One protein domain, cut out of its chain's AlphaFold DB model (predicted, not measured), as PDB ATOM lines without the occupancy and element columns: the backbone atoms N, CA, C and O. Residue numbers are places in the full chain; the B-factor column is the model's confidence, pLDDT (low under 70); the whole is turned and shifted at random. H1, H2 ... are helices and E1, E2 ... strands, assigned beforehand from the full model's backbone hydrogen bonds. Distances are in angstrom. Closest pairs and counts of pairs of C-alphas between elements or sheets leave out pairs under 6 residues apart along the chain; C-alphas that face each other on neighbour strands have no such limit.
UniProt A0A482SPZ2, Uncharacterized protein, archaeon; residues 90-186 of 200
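What this domain is: This is residues 90 to 186 of the 200 residues of an uncharacterized protein of archaeon (UniProt A0A482SPZ2). Helices H1 and H2 cross at a slant, a small antiparallel ribbon of E1 and E2 sits beside residues 105 to 115 of H1, and the loop of residues 116 to 135 reaches the far end. The 97 printed residues run H1, E1, H2, E2, mostly helix, with under half in named elements. The whole is only just loose, close to compact, with a radius of gyration of the C-alphas of 15.3 A and spans of 41 by 33 by 21 A.

How they stand to each other: H1, residues 99 to 115, touches H2, residues 146 to 165, with residues 101 to 108 alone; the closest C-alphas, of Ala 101 and Leu 153, are 5.6 A apart. They run opposite ways at a steep tilt of 44 degrees. E1, residues 136 to 139, is antiparallel to E2, residues 176 to 179, at 160 degrees; N 138 and O 177, 2.9 A apart, are within hydrogen-bond range. O i to N i+4 pairs are within range in 11 of 13 for H1 and 14 of 16 for H2.

Where its parts are: H1 spans 24.5 A from C-alpha 99 at (142.074, 131.586, 180.142), H2 27.6 A, E1 9.2 A, and E2 9.6 A to C-alpha 179 at (163.717, 131.897, 176.755).

The domain as a whole: The farthest C-alphas, of Ala 132 and Asn 166, are 41.9 A apart. The printed part has no cut, H1 to E1 is a long link, and no printed residue is under 70 in pLDDT.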
ATOM      1  N   THR A  90     151.779 152.985 190.912       84.69
ATOM      2  CA  THR A  90     152.756 151.896 191.106       84.69
ATOM      3  C   THR A  90     153.576 151.576 189.860       84.69
ATOM      4  O   THR A  90     154.613 150.929 189.978       84.69
ATOM      5  N   GLY A  91     153.121 151.969 188.665       82.38
ATOM      6  CA  GLY A  91     153.801 151.682 187.394       82.38
ATOM      7  C   GLY A  91     153.732 150.219 186.928       82.38
ATOM      8  O   GLY A  91     154.230 149.900 185.855       82.38
ATOM      9  N   PHE A  92     153.103 149.326 187.699       86.00
ATOM     10  CA  PHE A  92     152.821 147.939 187.313       86.00
ATOM     11  C   PHE A  92     151.476 147.468 187.888       86.00
ATOM     12  O   PHE A  92     151.091 147.862 188.993       86.00
ATOM     13  N   LYS A  93     150.782 146.585 187.159       83.94
ATOM     14  CA  LYS A  93     149.566 145.880 187.596       83.94
ATOM     15  C   LYS A  93     149.760 144.393 187.330       83.94
ATOM     16  O   LYS A  93     150.080 143.985 186.217       83.94
ATOM     17  N   LYS A  94     149.612 143.572 188.371       88.25
ATOM     18  CA  LYS A  94     149.692 142.113 188.250       88.25
ATOM     19  C   LYS A  94     148.297 141.566 187.982       88.25
ATOM     20  O   LYS A  94     147.407 141.763 188.804       88.25
ATOM     21  N   LEU A  95     148.132 140.847 186.878       88.88
ATOM     22  CA  LEU A  95     146.866 140.234 186.478       88.88
ATOM     23  C   LEU A  95     147.091 138.813 185.972       88.88
ATOM     24  O   LEU A  95     148.220 138.419 185.680       88.88
ATOM     25  N   LYS A  96     146.002 138.051 185.888       90.44
ATOM     26  CA  LYS A  96     145.975 136.795 185.141       90.44
ATOM     27  C   LYS A  96     145.538 137.092 183.714       90.44
ATOM     28  O   LYS A  96     144.635 137.901 183.509       90.44
ATOM     29  N   LEU A  97     146.176 136.430 182.759       90.12
ATOM     30  CA  LEU A  97     145.734 136.454 181.373       90.12
ATOM     31  C   LEU A  97     144.372 135.734 181.272       90.12
ATOM     32  O   LEU A  97     144.165 134.764 182.012       90.12
ATOM     33  N   PRO A  98     143.446 136.178 180.403       93.69
ATOM     34  CA  PRO A  98     142.237 135.418 180.106       93.69
ATOM     35  C   PRO A  98     142.573 133.969 179.736       93.69
ATOM     36  O   PRO A  98     143.554 133.725 179.031       93.69
ATOM     37  N   GLN A  99     141.768 133.020 180.226       93.75
ATOM     38  CA  GLN A  99     142.074 131.586 180.142       93.75
ATOM     39  C   GLN A  99     142.317 131.129 178.697       93.75
ATOM     40  O   GLN A  99     143.308 130.466 178.429       93.75
ATOM     41  N   GLU A 100     141.476 131.571 177.763       92.50
ATOM     42  CA  GLU A 100     141.605 131.260 176.336       92.50
ATOM     43  C   GLU A 100     142.958 131.702 175.752       92.50
ATOM     44  O   GLU A 100     143.651 130.920 175.102       92.50
ATOM     45  N   ALA A 101     143.374 132.940 176.032       93.62
ATOM     46  CA  ALA A 101     144.647 133.475 175.559       93.62
ATOM     47  C   ALA A 101     145.846 132.762 176.208       93.62
ATOM     48  O   ALA A 101     146.871 132.551 175.558       93.62
ATOM     49  N   TRP A 102     145.718 132.359 177.476       94.69
ATOM     50  CA  TRP A 102     146.729 131.550 178.159       94.69
ATOM     51  C   TRP A 102     146.867 130.159 177.544       94.69
ATOM     52  O   TRP A 102     147.987 129.729 177.273       94.69
ATOM     53  N   ASP A 103     145.755 129.477 177.290       95.44
ATOM     54  CA  ASP A 103     145.760 128.119 176.751       95.44
ATOM     55  C   ASP A 103     146.362 128.083 175.344       95.44
ATOM     56  O   ASP A 103     147.172 127.200 175.045       95.44
ATOM     57  N   GLN A 104     146.051 129.074 174.501       94.25
ATOM     58  CA  GLN A 104     146.667 129.210 173.180       94.25
ATOM     59  C   GLN A 104     148.171 129.492 173.267       94.25
ATOM     60  O   GLN A 104     148.958 128.796 172.627       94.25
ATOM     61  N   LEU A 105     148.585 130.460 174.096       95.50
ATOM     62  CA  LEU A 105     150.000 130.774 174.314       95.50
ATOM     63  C   LEU A 105     150.781 129.551 174.804       95.50
ATOM     64  O   LEU A 105     151.859 129.239 174.298       95.50
ATOM     65  N   PHE A 106     150.240 128.848 175.795       95.62
ATOM     66  CA  PHE A 106     150.909 127.709 176.405       95.62
ATOM     67  C   PHE A 106     150.980 126.512 175.453       95.62
ATOM     68  O   PHE A 106     152.018 125.853 175.371       95.62
ATOM     69  N   SER A 107     149.912 126.253 174.693       96.19
ATOM     70  CA  SER A 107     149.895 125.202 173.667       96.19
ATOM     71  C   SER A 107     150.907 125.488 172.562       96.19
ATOM     72  O   SER A 107     151.695 124.608 172.217       96.19
ATOM     73  N   PHE A 108     150.953 126.731 172.076       96.38
ATOM     74  CA  PHE A 108     151.940 127.178 171.095       96.38
ATOM     75  C   PHE A 108     153.371 126.995 171.608       96.38
ATOM     76  O   PHE A 108     154.199 126.382 170.938       96.38
ATOM     77  N   TYR A 109     153.661 127.459 172.825       96.19
ATOM     78  CA  TYR A 109     154.992 127.301 173.407       96.19
ATOM     79  C   TYR A 109     155.398 125.832 173.517       96.19
ATOM     80  O   TYR A 109     156.503 125.472 173.131       96.19
ATOM     81  N   ASN A 110     154.517 124.960 174.014       97.00
ATOM     82  CA  ASN A 110     154.854 123.547 174.173       97.00
ATOM     83  C   ASN A 110     155.097 122.836 172.840       97.00
ATOM     84  O   ASN A 110     155.943 121.946 172.796       97.00
ATOM     85  N   ALA A 111     154.387 123.230 171.781       97.19
ATOM     86  CA  ALA A 111     154.578 122.678 170.446       97.19
ATOM     87  C   ALA A 111     155.897 123.131 169.798       97.19
ATOM     88  O   ALA A 111     156.500 122.353 169.068       97.19
ATOM     89  N   HIS A 112     156.356 124.354 170.095       97.12
ATOM     90  CA  HIS A 112     157.440 125.010 169.351       97.12
ATOM     91  C   HIS A 112     158.661 125.403 170.198       97.12
ATOM     92  O   HIS A 112     159.568 126.076 169.714       97.12
ATOM     93  N   ARG A 113     158.730 125.005 171.474       95.19
ATOM     94  CA  ARG A 113     159.861 125.342 172.367       95.19
ATOM     95  C   ARG A 113     161.219 124.857 171.858       95.19
ATOM     96  O   ARG A 113     162.235 125.445 172.212       95.19
ATOM     97  N   ASP A 114     161.228 123.805 171.042       95.88
ATOM     98  CA  ASP A 114     162.441 123.233 170.455       95.88
ATOM     99  C   ASP A 114     162.828 123.920 169.123       95.88
ATOM    100  O   ASP A 114     163.892 123.653 168.572       95.88
ATOM    101  N   GLU A 115     162.001 124.855 168.635       95.81
ATOM    102  CA  GLU A 115     162.235 125.700 167.450       95.81
ATOM    103  C   GLU A 115     162.759 127.098 167.829       95.81
ATOM    104  O   GLU A 115     162.668 128.065 167.068       95.81
ATOM    105  N   GLU A 116     163.289 127.237 169.044       94.94
ATOM    106  CA  GLU A 116     163.844 128.489 169.533       94.94
ATOM    107  C   GLU A 116     165.039 128.960 168.681       94.94
ATOM    108  O   GLU A 116     165.955 128.205 168.352       94.94
ATOM    109  N   VAL A 117     165.069 130.252 168.358       94.75
ATOM    110  CA  VAL A 117     166.180 130.874 167.628       94.75
ATOM    111  C   VAL A 117     166.967 131.759 168.581       94.75
ATOM    112  O   VAL A 117     166.387 132.509 169.365       94.75
ATOM    113  N   MET A 118     168.297 131.685 168.525       94.69
ATOM    114  CA  MET A 118     169.168 132.536 169.335       94.69
ATOM    115  C   MET A 118     168.874 134.019 169.074       94.69
ATOM    116  O   MET A 118     168.816 134.464 167.928       94.69
ATOM    117  N   GLU A 119     168.704 134.793 170.145       91.88
ATOM    118  CA  GLU A 119     168.391 136.211 170.037       91.88
ATOM    119  C   GLU A 119     169.625 137.011 169.583       91.88
ATOM    120  O   GLU A 119     170.699 136.883 170.183       91.88
ATOM    121  N   PRO A 120     169.503 137.867 168.550       90.69
ATOM    122  CA  PRO A 120     170.623 138.661 168.068       90.69
ATOM    123  C   PRO A 120     170.861 139.866 168.985       90.69
ATOM    124  O   PRO A 120     170.277 140.937 168.819       90.69
ATOM    125  N   TRP A 121     171.760 139.707 169.951       91.25
ATOM    126  CA  TRP A 121     172.257 140.822 170.755       91.25
ATOM    127  C   TRP A 121     173.382 141.565 170.033       91.25
ATOM    128  O   TRP A 121     174.216 140.968 169.350       91.25
ATOM    129  N   ARG A 122     173.441 142.891 170.209       90.06
ATOM    130  CA  ARG A 122     174.631 143.658 169.809       90.06
ATOM    131  C   ARG A 122     175.816 143.160 170.629       90.06
ATOM    132  O   ARG A 122     175.680 143.038 171.839       90.06
ATOM    133  N   ARG A 123     176.974 142.953 169.994       89.38
ATOM    134  CA  ARG A 123     178.187 142.408 170.643       89.38
ATOM    135  C   ARG A 123     178.605 143.136 171.925       89.38
ATOM    136  O   ARG A 123     179.176 142.518 172.810       89.38
ATOM    137  N   THR A 124     178.318 144.431 172.006       89.81
ATOM    138  CA  THR A 124     178.682 145.322 173.117       89.81
ATOM    139  C   THR A 124     177.540 145.548 174.107       89.81
ATOM    140  O   THR A 124     177.636 146.397 174.988       89.81
ATOM    141  N   SER A 125     176.414 144.845 173.954       90.94
ATOM    142  CA  SER A 125     175.248 145.052 174.803       90.94
ATOM    143  C   SER A 125     175.478 144.481 176.197       90.94
ATOM    144  O   SER A 125     175.545 143.272 176.377       90.94
ATOM    145  N   THR A 126     175.468 145.344 177.210       93.00
ATOM    146  CA  THR A 126     175.519 144.932 178.624       93.00
ATOM    147  C   THR A 126     174.131 144.695 179.228       93.00
ATOM    148  O   THR A 126     173.955 144.628 180.443       93.00
ATOM    149  N   PHE A 127     173.098 144.552 178.389       91.38
ATOM    150  CA  PHE A 127     171.747 144.235 178.862       91.38
ATOM    151  C   PHE A 127     171.599 142.776 179.270       91.38
ATOM    152  O   PHE A 127     170.738 142.455 180.083       91.38
ATOM    153  N   SER A 128     172.423 141.895 178.723       93.62
ATOM    154  CA  SER A 128     172.448 140.483 179.066       93.62
ATOM    155  C   SER A 128     173.877 139.966 179.009       93.62
ATOM    156  O   SER A 128     174.754 140.608 178.442       93.62
ATOM    157  N   ASN A 129     174.120 138.787 179.574       95.12
ATOM    158  CA  ASN A 129     175.396 138.083 179.435       95.12
ATOM    159  C   ASN A 129     175.405 137.171 178.195       95.12
ATOM    160  O   ASN A 129     175.775 135.996 178.272       95.12
ATOM    161  N   HIS A 130     174.964 137.695 177.049       94.56
ATOM    162  CA  HIS A 130     174.719 136.902 175.840       94.56
ATOM    163  C   HIS A 130     175.963 136.186 175.283       94.56
ATOM    164  O   HIS A 130     175.826 135.217 174.546       94.56
ATOM    165  N   TRP A 131     177.170 136.625 175.647       94.31
ATOM    166  CA  TRP A 131     178.429 135.946 175.315       94.31
ATOM    167  C   TRP A 131     178.642 134.626 176.072       94.31
ATOM    168  O   TRP A 131     179.409 133.786 175.613       94.31
ATOM    169  N   ALA A 132     177.998 134.444 177.229       95.25
ATOM    170  CA  ALA A 132     178.162 133.269 178.089       95.25
ATOM    171  C   ALA A 132     176.897 132.404 178.152       95.25
ATOM    172  O   ALA A 132     176.982 131.180 178.119       95.25
ATOM    173  N   SER A 133     175.723 133.032 178.251       95.94
ATOM    174  CA  SER A 133     174.434 132.341 178.336       95.94
ATOM    175  C   SER A 133     173.387 133.087 177.501       95.94
ATOM    176  O   SER A 133     172.557 133.818 178.061       95.94
ATOM    177  N   PRO A 134     173.442 132.952 176.161       94.88
ATOM    178  CA  PRO A 134     172.542 133.658 175.258       94.88
ATOM    179  C   PRO A 134     171.081 133.302 175.532       94.88
ATOM    180  O   PRO A 134     170.751 132.159 175.855       94.88
ATOM    181  N   SER A 135     170.204 134.294 175.394       95.19
ATOM    182  CA  SER A 135     168.768 134.052 175.292       95.19
ATOM    183  C   SER A 135     168.405 133.590 173.886       95.19
ATOM    184  O   SER A 135     169.088 133.875 172.898       95.19
ATOM    185  N   SER A 136     167.288 132.894 173.811       96.25
ATOM    186  CA  SER A 136     166.648 132.452 172.580       96.25
ATOM    187  C   SER A 136     165.205 132.952 172.552       96.25
ATOM    188  O   SER A 136     164.705 133.527 173.525       96.25
ATOM    189  N   MET A 137     164.532 132.789 171.419       95.44
ATOM    190  CA  MET A 137     163.150 133.202 171.239       95.44
ATOM    191  C   MET A 137     162.386 132.195 170.392       95.44
ATOM    192  O   MET A 137     162.832 131.831 169.307       95.44
ATOM    193  N   VAL A 138     161.196 131.821 170.856       96.31
ATOM    194  CA  VAL A 138     160.169 131.215 170.003       96.31
ATOM    195  C   VAL A 138     159.400 132.371 169.368       96.31
ATOM    196  O   VAL A 138     158.641 133.064 170.050       96.31
ATOM    197  N   ASN A 139     159.682 132.658 168.098       94.19
ATOM    198  CA  ASN A 139     159.188 133.851 167.411       94.19
ATOM    199  C   ASN A 139     157.855 133.569 166.705       94.19
ATOM    200  O   ASN A 139     157.774 132.671 165.869       94.19
ATOM    201  N   TYR A 140     156.832 134.376 166.994       93.81
ATOM    202  CA  TYR A 140     155.490 134.212 166.423       93.81
ATOM    203  C   TYR A 140     155.444 134.378 164.901       93.81
ATOM    204  O   TYR A 140     154.558 133.846 164.245       93.81
ATOM    205  N   TYR A 141     156.383 135.118 164.322       91.00
ATOM    206  CA  TYR A 141     156.409 135.413 162.891       91.00
ATOM    207  C   TYR A 141     157.250 134.428 162.077       91.00
ATOM    208  O   TYR A 141     157.191 134.474 160.851       91.00
ATOM    209  N   ASN A 142     157.994 133.538 162.743       92.38
ATOM    210  CA  ASN A 142     158.768 132.477 162.092       92.38
ATOM    211  C   ASN A 142     158.002 131.148 162.011       92.38
ATOM    212  O   ASN A 142     158.488 130.214 161.382       92.38
ATOM    213  N   ILE A 143     156.840 131.059 162.661       92.94
ATOM    214  CA  ILE A 143     156.026 129.849 162.767       92.94
ATOM    215  C   ILE A 143     154.636 130.173 162.221       92.94
ATOM    216  O   ILE A 143     154.042 131.175 162.618       92.94
ATOM    217  N   ASP A 144     154.105 129.325 161.338       90.94
ATOM    218  CA  ASP A 144     152.847 129.589 160.623       90.94
ATOM    219  C   ASP A 144     151.668 129.868 161.571       90.94
ATOM    220  O   ASP A 144     150.921 130.824 161.366       90.94
ATOM    221  N   SER A 145     151.548 129.098 162.658       90.44
ATOM    222  CA  SER A 145     150.510 129.262 163.690       90.44
ATOM    223  C   SER A 145     150.739 130.458 164.625       90.44
ATOM    224  O   SER A 145     149.846 130.841 165.383       90.44
ATOM    225  N   GLY A 146     151.929 131.065 164.612       92.31
ATOM    226  CA  GLY A 146     152.312 132.069 165.600       92.31
ATOM    227  C   GLY A 146     151.613 133.415 165.410       92.31
ATOM    228  O   GLY A 146     151.342 134.102 166.394       92.31
ATOM    229  N   LYS A 147     151.248 133.780 164.175       92.12
ATOM    230  CA  LYS A 147     150.513 135.028 163.896       92.12
ATOM    231  C   LYS A 147     149.129 135.038 164.538       92.12
ATOM    232  O   LYS A 147     148.738 136.064 165.091       92.12
ATOM    233  N   ASP A 148     148.433 133.906 164.515       92.44
ATOM    234  CA  ASP A 148     147.109 133.772 165.129       92.44
ATOM    235  C   ASP A 148     147.211 133.871 166.654       92.44
ATOM    236  O   ASP A 148     146.448 134.598 167.286       92.44
ATOM    237  N   VAL A 149     148.234 133.244 167.246       93.94
ATOM    238  CA  VAL A 149     148.522 133.347 168.686       93.94
ATOM    239  C   VAL A 149     148.826 134.793 169.081       93.94
ATOM    240  O   VAL A 149     148.307 135.284 170.087       93.94
ATOM    241  N   ALA A 150     149.630 135.503 168.285       93.38
ATOM    242  CA  ALA A 150     149.920 136.914 168.506       93.38
ATOM    243  C   ALA A 150     148.653 137.783 168.400       93.38
ATOM    244  O   ALA A 150     148.452 138.667 169.232       93.38
ATOM    245  N   ALA A 151     147.774 137.516 167.431       92.31
ATOM    246  CA  ALA A 151     146.511 138.234 167.289       92.31
ATOM    247  C   ALA A 151     145.598 138.015 168.508       92.31
ATOM    248  O   ALA A 151     145.166 138.993 169.119       92.31
ATOM    249  N   THR A 152     145.383 136.762 168.928       93.19
ATOM    250  CA  THR A 152     144.571 136.435 170.113       93.19
ATOM    251  C   THR A 152     145.114 137.101 171.374       93.19
ATOM    252  O   THR A 152     144.367 137.723 172.132       93.19
ATOM    253  N   LEU A 153     146.428 137.012 171.598       94.25
ATOM    254  CA  LEU A 153     147.087 137.667 172.725       94.25
ATOM    255  C   LEU A 153     146.913 139.183 172.674       94.25
ATOM    256  O   LEU A 153     146.538 139.790 173.675       94.25
ATOM    257  N   GLY A 154     147.157 139.789 171.514       93.00
ATOM    258  CA  GLY A 154     146.995 141.220 171.297       93.00
ATOM    259  C   GLY A 154     145.584 141.698 171.633       93.00
ATOM    260  O   GLY A 154     145.426 142.636 172.415       93.00
ATOM    261  N   SER A 155     144.565 141.007 171.117       93.88
ATOM    262  CA  SER A 155     143.154 141.294 171.395       93.88
ATOM    263  C   SER A 155     142.778 141.103 172.865       93.88
ATOM    264  O   SER A 155     141.955 141.855 173.376       93.88
ATOM    265  N   ALA A 156     143.391 140.144 173.565       93.75
ATOM    266  CA  ALA A 156     143.156 139.929 174.991       93.75
ATOM    267  C   ALA A 156     143.836 140.990 175.878       93.75
ATOM    268  O   ALA A 156     143.292 141.376 176.911       93.75
ATOM    269  N   ILE A 157     145.031 141.453 175.500       92.75
ATOM    270  CA  ILE A 157     145.852 142.367 176.310       92.75
ATOM    271  C   ILE A 157     145.446 143.826 176.107       92.75
ATOM    272  O   ILE A 157     145.420 144.578 177.081       92.75
ATOM    273  N   LYS A 158     145.121 144.232 174.872       93.12
ATOM    274  CA  LYS A 158     144.766 145.619 174.528       93.12
ATOM    275  C   LYS A 158     143.720 146.224 175.481       93.12
ATOM    276  O   LYS A 158     144.079 147.188 176.153       93.12
ATOM    277  N   PRO A 159     142.513 145.649 175.664       94.12
ATOM    278  CA  PRO A 159     141.505 146.251 176.541       94.12
ATOM    279  C   PRO A 159     141.961 146.341 178.005       94.12
ATOM    280  O   PRO A 159     141.604 147.282 178.704       94.12
ATOM    281  N   ILE A 160     142.792 145.400 178.473       92.44
ATOM    282  CA  ILE A 160     143.342 145.417 179.837       92.44
ATOM    283  C   ILE A 160     144.304 146.598 180.020       92.44
ATOM    284  O   ILE A 160     144.293 147.248 181.067       92.44
ATOM    285  N   VAL A 161     145.158 146.854 179.025       91.38
ATOM    286  CA  VAL A 161     146.093 147.984 179.045       91.38
ATOM    287  C   VAL A 161     145.324 149.298 178.954       91.38
ATOM    288  O   VAL A 161     145.583 150.180 179.766       91.38
ATOM    289  N   GLU A 162     144.353 149.401 178.043       93.06
ATOM    290  CA  GLU A 162     143.534 150.604 177.851       93.06
ATOM    291  C   GLU A 162     142.730 150.957 179.104       93.06
ATOM    292  O   GLU A 162     142.744 152.108 179.534       93.06
ATOM    293  N   GLU A 163     142.110 149.969 179.756       92.38
ATOM    294  CA  GLU A 163     141.448 150.151 181.054       92.38
ATOM    295  C   GLU A 163     142.444 150.624 182.120       92.38
ATOM    296  O   GLU A 163     142.147 151.510 182.923       92.38
ATOM    297  N   TRP A 164     143.639 150.032 182.149       90.25
ATOM    298  CA  TRP A 164     144.618 150.323 183.188       90.25
ATOM    299  C   TRP A 164     145.212 151.733 183.082       90.25
ATOM    300  O   TRP A 164     145.465 152.346 184.121       90.25
ATOM    301  N   ILE A 165     145.418 152.245 181.866       89.50
ATOM    302  CA  ILE A 165     145.965 153.594 181.637       89.50
ATOM    303  C   ILE A 165     144.895 154.645 181.301       89.50
ATOM    304  O   ILE A 165     145.220 155.826 181.212       89.50
ATOM    305  N   ASN A 166     143.637 154.225 181.129       90.94
ATOM    306  CA  ASN A 166     142.499 155.046 180.709       90.94
ATOM    307  C   ASN A 166     142.744 155.818 179.395       90.94
ATOM    308  O   ASN A 166     142.429 157.005 179.284       90.94
ATOM    309  N   MET A 167     143.350 155.150 178.413       90.38
ATOM    310  CA  MET A 167     143.645 155.689 177.081       90.38
ATOM    311  C   MET A 167     143.621 154.570 176.044       90.38
ATOM    312  O   MET A 167     143.968 153.438 176.366       90.38
ATOM    313  N   GLU A 168     143.276 154.895 174.802       91.69
ATOM    314  CA  GLU A 168     143.408 153.969 173.675       91.69
ATOM    315  C   GLU A 168     144.886 153.742 173.326       91.69
ATOM    316  O   GLU A 168     145.698 154.672 173.380       91.69
ATOM    317  N   VAL A 169     145.245 152.507 172.962       89.25
ATOM    318  CA  VAL A 169     146.625 152.142 172.601       89.25
ATOM    319  C   VAL A 169     146.677 151.351 171.311       89.25
ATOM    320  O   VAL A 169     145.843 150.486 171.063       89.25
ATOM    321  N   GLU A 170     147.711 151.568 170.507       89.19
ATOM    322  CA  GLU A 170     147.992 150.717 169.353       89.19
ATOM    323  C   GLU A 170     148.997 149.623 169.718       89.19
ATOM    324  O   GLU A 170     150.037 149.883 170.332       89.19
ATOM    325  N   LEU A 171     148.698 148.382 169.328       85.31
ATOM    326  CA  LEU A 171     149.629 147.275 169.517       85.31
ATOM    327  C   LEU A 171     150.758 147.397 168.492       85.31
ATOM    328  O   LEU A 171     150.588 147.092 167.317       85.31
ATOM    329  N   THR A 172     151.931 147.825 168.947       84.44
ATOM    330  CA  THR A 172     153.095 148.041 168.072       84.44
ATOM    331  C   THR A 172     153.998 146.820 167.952       84.44
ATOM    332  O   THR A 172     154.698 146.654 166.954       84.44
ATOM    333  N   SER A 173     154.048 145.992 168.994       82.44
ATOM    334  CA  SER A 173     155.087 144.982 169.147       82.44
ATOM    335  C   SER A 173     154.616 143.780 169.958       82.44
ATOM    336  O   SER A 173     154.290 143.899 171.136       82.44
ATOM    337  N   LEU A 174     154.615 142.602 169.329       90.31
ATOM    338  CA  LEU A 174     154.382 141.315 169.987       90.31
ATOM    339  C   LEU A 174     155.133 140.215 169.226       90.31
ATOM    340  O   LEU A 174     154.626 139.656 168.262       90.31
ATOM    341  N   TYR A 175     156.377 139.950 169.624       89.50
ATOM    342  CA  TYR A 175     157.332 139.225 168.771       89.50
ATOM    343  C   TYR A 175     157.500 137.737 169.088       89.50
ATOM    344  O   TYR A 175     157.880 136.967 168.209       89.50
ATOM    345  N   GLY A 176     157.248 137.317 170.325       93.31
ATOM    346  CA  GLY A 176     157.455 135.926 170.710       93.31
ATOM    347  C   GLY A 176     157.696 135.731 172.196       93.31
ATOM    348  O   GLY A 176     157.489 136.629 173.015       93.31
ATOM    349  N   ILE A 177     158.178 134.535 172.519       94.81
ATOM    350  CA  ILE A 177     158.479 134.091 173.876       94.81
ATOM    351  C   ILE A 177     159.992 134.009 174.008       94.81
ATOM    352  O   ILE A 177     160.629 133.147 173.402       94.81
ATOM    353  N   ARG A 178     160.579 134.918 174.788       95.12
ATOM    354  CA  ARG A 178     162.013 134.891 175.079       95.12
ATOM    355  C   ARG A 178     162.308 133.837 176.147       95.12
ATOM    356  O   ARG A 178     161.691 133.838 177.210       95.12
ATOM    357  N   VAL A 179     163.290 132.988 175.881       95.00
ATOM    358  CA  VAL A 179     163.717 131.897 176.755       95.00
ATOM    359  C   VAL A 179     165.078 132.239 177.358       95.00
ATOM    360  O   VAL A 179     166.032 132.586 176.659       95.00
ATOM    361  N   TYR A 180     165.156 132.145 178.684       95.12
ATOM    362  CA  TYR A 180     166.388 132.306 179.450       95.12
ATOM    363  C   TYR A 180     166.792 130.956 180.027       95.12
ATOM    364  O   TYR A 180     166.028 130.330 180.762       95.12
ATOM    365  N   LYS A 181     168.003 130.508 179.699       94.19
ATOM    366  CA  LYS A 181     168.554 129.257 180.221       94.19
ATOM    367  C   LYS A 181     169.318 129.514 181.516       94.19
ATOM    368  O   LYS A 181     169.526 130.651 181.945       94.19
ATOM    369  N   ARG A 182     169.713 128.432 182.189       95.44
ATOM    370  CA  ARG A 182     170.481 128.518 183.435       95.44
ATOM    371  C   ARG A 182     171.750 129.338 183.210       95.44
ATOM    372  O   ARG A 182     172.551 128.998 182.351       95.44
ATOM    373  N   GLY A 183     171.939 130.359 184.042       93.12
ATOM    374  CA  GLY A 183     173.083 131.263 183.957       93.12
ATOM    375  C   GLY A 183     172.824 132.510 183.115       93.12
ATOM    376  O   GLY A 183     173.667 133.401 183.124       93.12
ATOM    377  N   SER A 184     171.678 132.628 182.437       94.12
ATOM    378  CA  SER A 184     171.316 133.868 181.751       94.12
ATOM    379  C   SER A 184     170.999 134.980 182.751       94.12
ATOM    380  O   SER A 184     170.298 134.781 183.742       94.12
ATOM    381  N   ILE A 185     171.509 136.168 182.453       92.31
ATOM    382  CA  ILE A 185     171.332 137.399 183.211       92.31
ATOM    383  C   ILE A 185     170.639 138.397 182.288       92.31
ATOM    384  O   ILE A 185     171.045 138.570 181.140       92.31
ATOM    385  N   LEU A 186     169.614 139.074 182.804       91.50
ATOM    386  CA  LEU A 186     169.035 140.266 182.195       91.50
ATOM    387  C   LEU A 186     169.238 141.424 183.172       91.50
ATOM    388  O   LEU A 186     168.621 141.460 184.238       91.50
TER     389      LEU A 186